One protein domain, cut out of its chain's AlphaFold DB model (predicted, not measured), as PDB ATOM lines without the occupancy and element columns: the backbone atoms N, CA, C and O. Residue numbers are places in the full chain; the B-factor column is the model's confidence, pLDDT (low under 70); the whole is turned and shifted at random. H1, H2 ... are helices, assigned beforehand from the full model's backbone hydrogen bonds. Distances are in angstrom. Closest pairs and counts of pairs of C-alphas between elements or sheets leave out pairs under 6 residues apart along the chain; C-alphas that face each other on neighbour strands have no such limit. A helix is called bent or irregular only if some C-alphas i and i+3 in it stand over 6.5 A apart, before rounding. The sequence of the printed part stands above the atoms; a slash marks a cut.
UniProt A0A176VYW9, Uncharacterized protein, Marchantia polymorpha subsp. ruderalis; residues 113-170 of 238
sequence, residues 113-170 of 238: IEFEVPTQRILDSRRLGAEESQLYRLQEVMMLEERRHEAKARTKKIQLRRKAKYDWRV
ATOM      1  N   ILE A 113     127.089 187.835 136.475       71.75
ATOM      2  CA  ILE A 113     128.202 187.716 137.428       71.75
ATOM      3  C   ILE A 113     129.418 186.970 136.864       71.75
ATOM      4  O   ILE A 113     130.528 187.171 137.339       71.75
ATOM      5  N   GLU A 114     129.251 186.127 135.840       67.00
ATOM      6  CA  GLU A 114     130.388 185.436 135.226       67.00
ATOM      7  C   GLU A 114     131.270 186.392 134.399       67.00
ATOM      8  O   GLU A 114     132.423 186.072 134.112       67.00
ATOM      9  N   PHE A 115     130.765 187.580 134.034       69.56
ATOM     10  CA  PHE A 115     131.594 188.626 133.425       69.56
ATOM     11  C   PHE A 115     132.514 189.300 134.448       69.56
ATOM     12  O   PHE A 115     133.627 189.682 134.088       69.56
ATOM     13  N   GLU A 116     132.067 189.412 135.702       74.69
ATOM     14  CA  GLU A 116     132.842 189.984 136.811       74.69
ATOM     15  C   GLU A 116     133.788 188.952 137.437       74.69
ATOM     16  O   GLU A 116     134.950 189.250 137.707       74.69
ATOM     17  N   VAL A 117     133.307 187.719 137.626       79.38
ATOM     18  CA  VAL A 117     134.075 186.585 138.148       79.38
ATOM     19  C   VAL A 117     134.195 185.537 137.042       79.38
ATOM     20  O   VAL A 117     133.255 184.763 136.835       79.38
ATOM     21  N   PRO A 118     135.335 185.471 136.329       71.81
ATOM     22  CA  PRO A 118     135.487 184.556 135.210       71.81
ATOM     23  C   PRO A 118     135.342 183.105 135.679       71.81
ATOM     24  O   PRO A 118     136.194 182.578 136.398       71.81
ATOM     25  N   THR A 119     134.274 182.431 135.257       70.75
ATOM     26  CA  THR A 119     134.153 180.983 135.438       70.75
ATOM     27  C   THR A 119     135.088 180.252 134.480       70.75
ATOM     28  O   THR A 119     135.441 180.761 133.416       70.75
ATOM     29  N   GLN A 120     135.476 179.026 134.841       71.31
ATOM     30  CA  GLN A 120     136.406 178.199 134.059       71.31
ATOM     31  C   GLN A 120     135.999 178.112 132.579       71.31
ATOM     32  O   GLN A 120     136.809 178.365 131.700       71.31
ATOM     33  N   ARG A 121     134.701 177.935 132.309       72.69
ATOM     34  CA  ARG A 121     134.138 177.928 130.952       72.69
ATOM     35  C   ARG A 121     134.358 179.235 130.175       72.69
ATOM     36  O   ARG A 121     134.584 179.188 128.969       72.69
ATOM     37  N   ILE A 122     134.274 180.397 130.828       73.81
ATOM     38  CA  ILE A 122     134.544 181.696 130.187       73.81
ATOM     39  C   ILE A 122     136.037 181.864 129.918       73.81
ATOM     40  O   ILE A 122     136.424 182.379 128.873       73.81
ATOM     41  N   LEU A 123     136.886 181.411 130.842       77.00
ATOM     42  CA  LEU A 123     138.332 181.420 130.641       77.00
ATOM     43  C   LEU A 123     138.742 180.508 129.480       77.00
ATOM     44  O   LEU A 123     139.545 180.923 128.652       77.00
ATOM     45  N   ASP A 124     138.157 179.315 129.385       72.31
ATOM     46  CA  ASP A 124     138.428 178.356 128.311       72.31
ATOM     47  C   ASP A 124     137.983 178.911 126.952       72.31
ATOM     48  O   ASP A 124     138.761 178.923 126.004       72.31
ATOM     49  N   SER A 125     136.779 179.485 126.868       68.94
ATOM     50  CA  SER A 125     136.291 180.110 125.627       68.94
ATOM     51  C   SER A 125     137.090 181.346 125.197       68.94
ATOM     52  O   SER A 125     137.169 181.610 124.002       68.94
ATOM     53  N   ARG A 126     137.726 182.075 126.126       69.38
ATOM     54  CA  ARG A 126     138.651 183.182 125.806       69.38
ATOM     55  C   ARG A 126     140.041 182.720 125.353       69.38
ATOM     56  O   ARG A 126     140.765 183.517 124.769       69.38
ATOM     57  N   ARG A 127     140.439 181.482 125.670       74.25
ATOM     58  CA  ARG A 127     141.755 180.914 125.322       74.25
ATOM     59  C   ARG A 127     141.772 180.241 123.952       74.25
ATOM     60  O   ARG A 127     142.840 180.143 123.361       74.25
ATOM     61  N   LEU A 128     140.618 179.766 123.487       78.50
ATOM     62  CA  LEU A 128     140.477 179.043 122.224       78.50
ATOM     63  C   LEU A 128     140.486 180.000 121.026       78.50
ATOM     64  O   LEU A 128     139.868 181.068 121.067       78.50
ATOM     65  N   GLY A 129     141.143 179.591 119.940       84.19
ATOM     66  CA  GLY A 129     141.045 180.269 118.646       84.19
ATOM     67  C   GLY A 129     139.636 180.170 118.042       84.19
ATOM     68  O   GLY A 129     138.802 179.380 118.488       84.19
ATOM     69  N   ALA A 130     139.350 180.954 116.996       81.25
ATOM     70  CA  ALA A 130     138.023 180.969 116.363       81.25
ATOM     71  C   ALA A 130     137.597 179.581 115.837       81.25
ATOM     72  O   ALA A 130     136.463 179.159 116.060       81.25
ATOM     73  N   GLU A 131     138.515 178.853 115.196       83.94
ATOM     74  CA  GLU A 131     138.269 177.508 114.652       83.94
ATOM     75  C   GLU A 131     138.086 176.460 115.764       83.94
ATOM     76  O   GLU A 131     137.170 175.637 115.726       83.94
ATOM     77  N   GLU A 132     138.900 176.535 116.819       84.44
ATOM     78  CA  GLU A 132     138.811 175.639 117.977       84.44
ATOM     79  C   GLU A 132     137.506 175.850 118.758       84.44
ATOM     80  O   GLU A 132     136.876 174.890 119.208       84.44
ATOM     81  N   SER A 133     137.053 177.103 118.871       83.19
ATOM     82  CA  SER A 133     135.769 177.459 119.479       83.19
ATOM     83  C   SER A 133     134.589 176.853 118.711       83.19
ATOM     84  O   SER A 133     133.657 176.312 119.316       83.19
ATOM     85  N   GLN A 134     134.646 176.878 117.374       84.81
ATOM     86  CA  GLN A 134     133.630 176.261 116.518       84.81
ATOM     87  C   GLN A 134     133.581 174.739 116.696       84.81
ATOM     88  O   GLN A 134     132.493 174.180 116.853       84.81
ATOM     89  N   LEU A 135     134.739 174.073 116.732       87.25
ATOM     90  CA  LEU A 135     134.829 172.629 116.967       87.25
ATOM     91  C   LEU A 135     134.295 172.242 118.350       87.25
ATOM     92  O   LEU A 135     133.484 171.319 118.461       87.25
ATOM     93  N   TYR A 136     134.677 172.986 119.391       82.62
ATOM     94  CA  TYR A 136     134.172 172.781 120.748       82.62
ATOM     95  C   TYR A 136     132.645 172.900 120.796       82.62
ATOM     96  O   TYR A 136     131.953 172.052 121.368       82.62
ATOM     97  N   ARG A 137     132.092 173.916 120.121       83.81
ATOM     98  CA  ARG A 137     130.644 174.116 120.045       83.81
ATOM     99  C   ARG A 137     129.939 172.971 119.325       83.81
ATOM    100  O   ARG A 137     128.885 172.529 119.784       83.81
ATOM    101  N   LEU A 138     130.496 172.494 118.214       87.56
ATOM    102  CA  LEU A 138     129.937 171.378 117.455       87.56
ATOM    103  C   LEU A 138     129.895 170.102 118.305       87.56
ATOM    104  O   LEU A 138     128.864 169.430 118.361       87.56
ATOM    105  N   GLN A 139     130.965 169.829 119.054       86.19
ATOM    106  CA  GLN A 139     131.038 168.691 119.966       86.19
ATOM    107  C   GLN A 139     129.960 168.754 121.067       86.19
ATOM    108  O   GLN A 139     129.307 167.752 121.359       86.19
ATOM    109  N   GLU A 140     129.714 169.931 121.653       83.94
ATOM    110  CA  GLU A 140     128.633 170.121 122.632       83.94
ATOM    111  C   GLU A 140     127.237 169.878 122.035       83.94
ATOM    112  O   GLU A 140     126.374 169.301 122.702       83.94
ATOM    113  N   VAL A 141     126.995 170.319 120.793       85.31
ATOM    114  CA  VAL A 141     125.714 170.098 120.098       85.31
ATOM    115  C   VAL A 141     125.482 168.608 119.857       85.31
ATOM    116  O   VAL A 141     124.372 168.133 120.091       85.31
ATOM    117  N   MET A 142     126.516 167.857 119.476       86.69
ATOM    118  CA  MET A 142     126.418 166.401 119.322       86.69
ATOM    119  C   MET A 142     126.074 165.717 120.654       86.69
ATOM    120  O   MET A 142     125.146 164.912 120.726       86.69
ATOM    121  N   MET A 143     126.744 166.098 121.748       87.38
ATOM    122  CA  MET A 143     126.456 165.552 123.084       87.38
ATOM    123  C   MET A 143     125.048 165.908 123.597       87.38
ATOM    124  O   MET A 143     124.486 165.199 124.439       87.38
ATOM    125  N   LEU A 144     124.450 167.009 123.132       87.50
ATOM    126  CA  LEU A 144     123.128 167.451 123.581       87.50
ATOM    127  C   LEU A 144     122.036 166.416 123.292       87.50
ATOM    128  O   LEU A 144     121.130 166.234 124.111       87.50
ATOM    129  N   GLU A 145     122.094 165.745 122.145       86.38
ATOM    130  CA  GLU A 145     121.090 164.748 121.771       86.38
ATOM    131  C   GLU A 145     121.093 163.571 122.744       86.38
ATOM    132  O   GLU A 145     120.042 163.208 123.283       86.38
ATOM    133  N   GLU A 146     122.275 163.061 123.081       89.44
ATOM    134  CA  GLU A 146     122.442 162.021 124.096       89.44
ATOM    135  C   GLU A 146     121.868 162.471 125.444       89.44
ATOM    136  O   GLU A 146     121.062 161.768 126.061       89.44
ATOM    137  N   ARG A 147     122.182 163.701 125.873       86.12
ATOM    138  CA  ARG A 147     121.641 164.279 127.115       86.12
ATOM    139  C   ARG A 147     120.116 164.384 127.094       86.12
ATOM    140  O   ARG A 147     119.472 164.141 128.121       86.12
ATOM    141  N   ARG A 148     119.509 164.711 125.947       86.25
ATOM    142  CA  ARG A 148     118.046 164.720 125.768       86.25
ATOM    143  C   ARG A 148     117.469 163.309 125.872       86.25
ATOM    144  O   ARG A 148     116.445 163.128 126.537       86.25
ATOM    145  N   HIS A 149     118.113 162.314 125.267       89.94
ATOM    146  CA  HIS A 149     117.704 160.913 125.371       89.94
ATOM    147  C   HIS A 149     117.779 160.401 126.816       89.94
ATOM    148  O   HIS A 149     116.800 159.838 127.319       89.94
ATOM    149  N   GLU A 150     118.868 160.683 127.533       88.75
ATOM    150  CA  GLU A 150     119.011 160.363 128.956       88.75
ATOM    151  C   GLU A 150     117.909 161.014 129.805       88.75
ATOM    152  O   GLU A 150     117.292 160.363 130.658       88.75
ATOM    153  N   ALA A 151     117.640 162.304 129.577       82.75
ATOM    154  CA  ALA A 151     116.611 163.051 130.291       82.75
ATOM    155  C   ALA A 151     115.212 162.450 130.060       82.75
ATOM    156  O   ALA A 151     114.446 162.277 131.019       82.75
ATOM    157  N   LYS A 152     114.892 162.062 128.817       86.12
ATOM    158  CA  LYS A 152     113.646 161.359 128.468       86.12
ATOM    159  C   LYS A 152     113.547 160.006 129.178       86.12
ATOM    160  O   LYS A 152     112.536 159.729 129.827       86.12
ATOM    161  N   ALA A 153     114.600 159.189 129.128       88.38
ATOM    162  CA  ALA A 153     114.631 157.871 129.765       88.38
ATOM    163  C   ALA A 153     114.437 157.957 131.290       88.38
ATOM    164  O   ALA A 153     113.645 157.210 131.875       88.38
ATOM    165  N   ARG A 154     115.097 158.920 131.948       82.06
ATOM    166  CA  ARG A 154     114.928 159.177 133.389       82.06
ATOM    167  C   ARG A 154     113.511 159.614 133.731       82.06
ATOM    168  O   ARG A 154     112.931 159.094 134.686       82.06
ATOM    169  N   THR A 155     112.943 160.516 132.934       80.56
ATOM    170  CA  THR A 155     111.564 160.988 133.108       80.56
ATOM    171  C   THR A 155     110.582 159.823 133.052       80.56
ATOM    172  O   THR A 155     109.777 159.665 133.970       80.56
ATOM    173  N   LYS A 156     110.724 158.935 132.060       86.19
ATOM    174  CA  LYS A 156     109.921 157.709 131.937       86.19
ATOM    175  C   LYS A 156     110.062 156.807 133.169       86.19
ATOM    176  O   LYS A 156     109.062 156.377 133.739       86.19
ATOM    177  N   LYS A 157     111.288 156.571 133.649       85.50
ATOM    178  CA  LYS A 157     111.546 155.749 134.849       85.50
ATOM    179  C   LYS A 157     110.882 156.326 136.104       85.50
ATOM    180  O   LYS A 157     110.328 155.582 136.912       85.50
ATOM    181  N   ILE A 158     110.923 157.646 136.278       78.12
ATOM    182  CA  ILE A 158     110.291 158.328 137.414       78.12
ATOM    183  C   ILE A 158     108.766 158.272 137.310       78.12
ATOM    184  O   ILE A 158     108.113 157.996 138.315       78.12
ATOM    185  N   GLN A 159     108.199 158.476 136.118       80.62
ATOM    186  CA  GLN A 159     106.759 158.334 135.880       80.62
ATOM    187  C   GLN A 159     106.269 156.923 136.223       80.62
ATOM    188  O   GLN A 159     105.298 156.791 136.961       80.62
ATOM    189  N   LEU A 160     106.983 155.880 135.787       88.75
ATOM    190  CA  LEU A 160     106.651 154.490 136.115       88.75
ATOM    191  C   LEU A 160     106.676 154.232 137.626       88.75
ATOM    192  O   LEU A 160     105.743 153.645 138.165       88.75
ATOM    193  N   ARG A 161     107.699 154.728 138.335       84.62
ATOM    194  CA  ARG A 161     107.772 154.619 139.804       84.62
ATOM    195  C   ARG A 161     106.623 155.346 140.497       84.62
ATOM    196  O   ARG A 161     106.075 154.825 141.463       84.62
ATOM    197  N   ARG A 162     106.263 156.547 140.029       80.38
ATOM    198  CA  ARG A 162     105.123 157.313 140.561       80.38
ATOM    199  C   ARG A 162     103.806 156.582 140.316       80.38
ATOM    200  O   ARG A 162     103.017 156.501 141.246       80.38
ATOM    201  N   LYS A 163     103.616 156.013 139.121       87.69
ATOM    202  CA  LYS A 163     102.452 155.189 138.776       87.69
ATOM    203  C   LYS A 163     102.356 153.962 139.680       87.69
ATOM    204  O   LYS A 163     101.363 153.827 140.367       87.69
ATOM    205  N   ALA A 164     103.414 153.159 139.801       89.06
ATOM    206  CA  ALA A 164     103.421 152.010 140.710       89.06
ATOM    207  C   ALA A 164     103.151 152.423 142.169       89.06
ATOM    208  O   ALA A 164     102.417 151.751 142.889       89.06
ATOM    209  N   LYS A 165     103.710 153.568 142.601       83.19
ATOM    210  CA  LYS A 165     103.446 154.146 143.925       83.19
ATOM    211  C   LYS A 165     101.976 154.548 144.115       83.19
ATOM    212  O   LYS A 165     101.452 154.471 145.220       83.19
ATOM    213  N   TYR A 166     101.350 155.061 143.067       81.88
ATOM    214  CA  TYR A 166      99.945 155.430 143.068       81.88
ATOM    215  C   TYR A 166      99.076 154.172 143.080       81.88
ATOM    216  O   TYR A 166      98.295 154.003 144.008       81.88
ATOM    217  N   ASP A 167      99.307 153.255 142.141       86.81
ATOM    218  CA  ASP A 167      98.543 152.022 141.959       86.81
ATOM    219  C   ASP A 167      98.519 151.164 143.237       86.81
ATOM    220  O   ASP A 167      97.455 150.674 143.596       86.81
ATOM    221  N   TRP A 168      99.623 151.053 144.000       82.38
ATOM    222  CA  TRP A 168      99.582 150.313 145.280       82.38
ATOM    223  C   TRP A 168      98.733 150.996 146.359       82.38
ATOM    224  O   TRP A 168      98.232 150.327 147.259       82.38
ATOM    225  N   ARG A 169      98.607 152.330 146.320       81.06
ATOM    226  CA  ARG A 169      97.810 153.095 147.294       81.06
ATOM    227  C   ARG A 169      96.334 153.101 146.947       81.06
ATOM    228  O   ARG A 169      95.510 153.268 147.847       81.06
ATOM    229  N   VAL A 170      96.002 152.992 145.663       78.56
ATOM    230  CA  VAL A 170      94.615 153.003 145.215       78.56
ATOM    231  C   VAL A 170      93.938 151.724 145.686       78.56
ATOM    232  O   VAL A 170      94.266 150.624 145.254       78.56
TER     233      VAL A 170
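This is residues 113 to 170 of the 238 residues of an uncharacterized protein of Marchantia polymorpha subsp. ruderalis (UniProt A0A176VYW9). One long helix, H3, makes the length of the domain, and beside its first residues the short helix H2 folds back, with the single turn H1 beyond H2, like a hook on a long shaft. Residues 138 to 170 stick out free. The printed part has 58 residues, with three named helices in the order H1, H2, H3 and no named strand: all helix. It is extended, with a radius of gyration of the C-alphas of 19.8 A and spans of 59 by 27 by 10 A.

H3, residues 130 to 169, is 57.9 A long, from C-alpha 130 at (138.023, 180.969, 116.363) to C-alpha 169 at (97.810, 153.095, 147.294). It is neither bent nor irregular, but only just: C-alphas 142 and 145 are 6.1 A apart. H2 is residues 120 to 127, 10.6 A; H1 is residues 113 to 116, 5.2 A.

H2 and H3 are close but not clearly touching, the closest C-alphas being Ser 125 and Ser 133, 6.7 A apart. They run opposite ways at a shallow tilt of 20 degrees. H1 and H2 are close but not clearly touching, at 7.5 A between C-alphas 114 and 122. H1 and H3 are apart. Every O i to N i+4 pair in H2 is within hydrogen-bond range, and 33 of 36 in H3; H1 is too short for one.

The C-alphas farthest apart, Gly 129 and Val 170, are 60.0 A apart. Both links are tight, and the printed part has no cut. Residues 114 to 115 and 125 to 126 have pLDDT under 70.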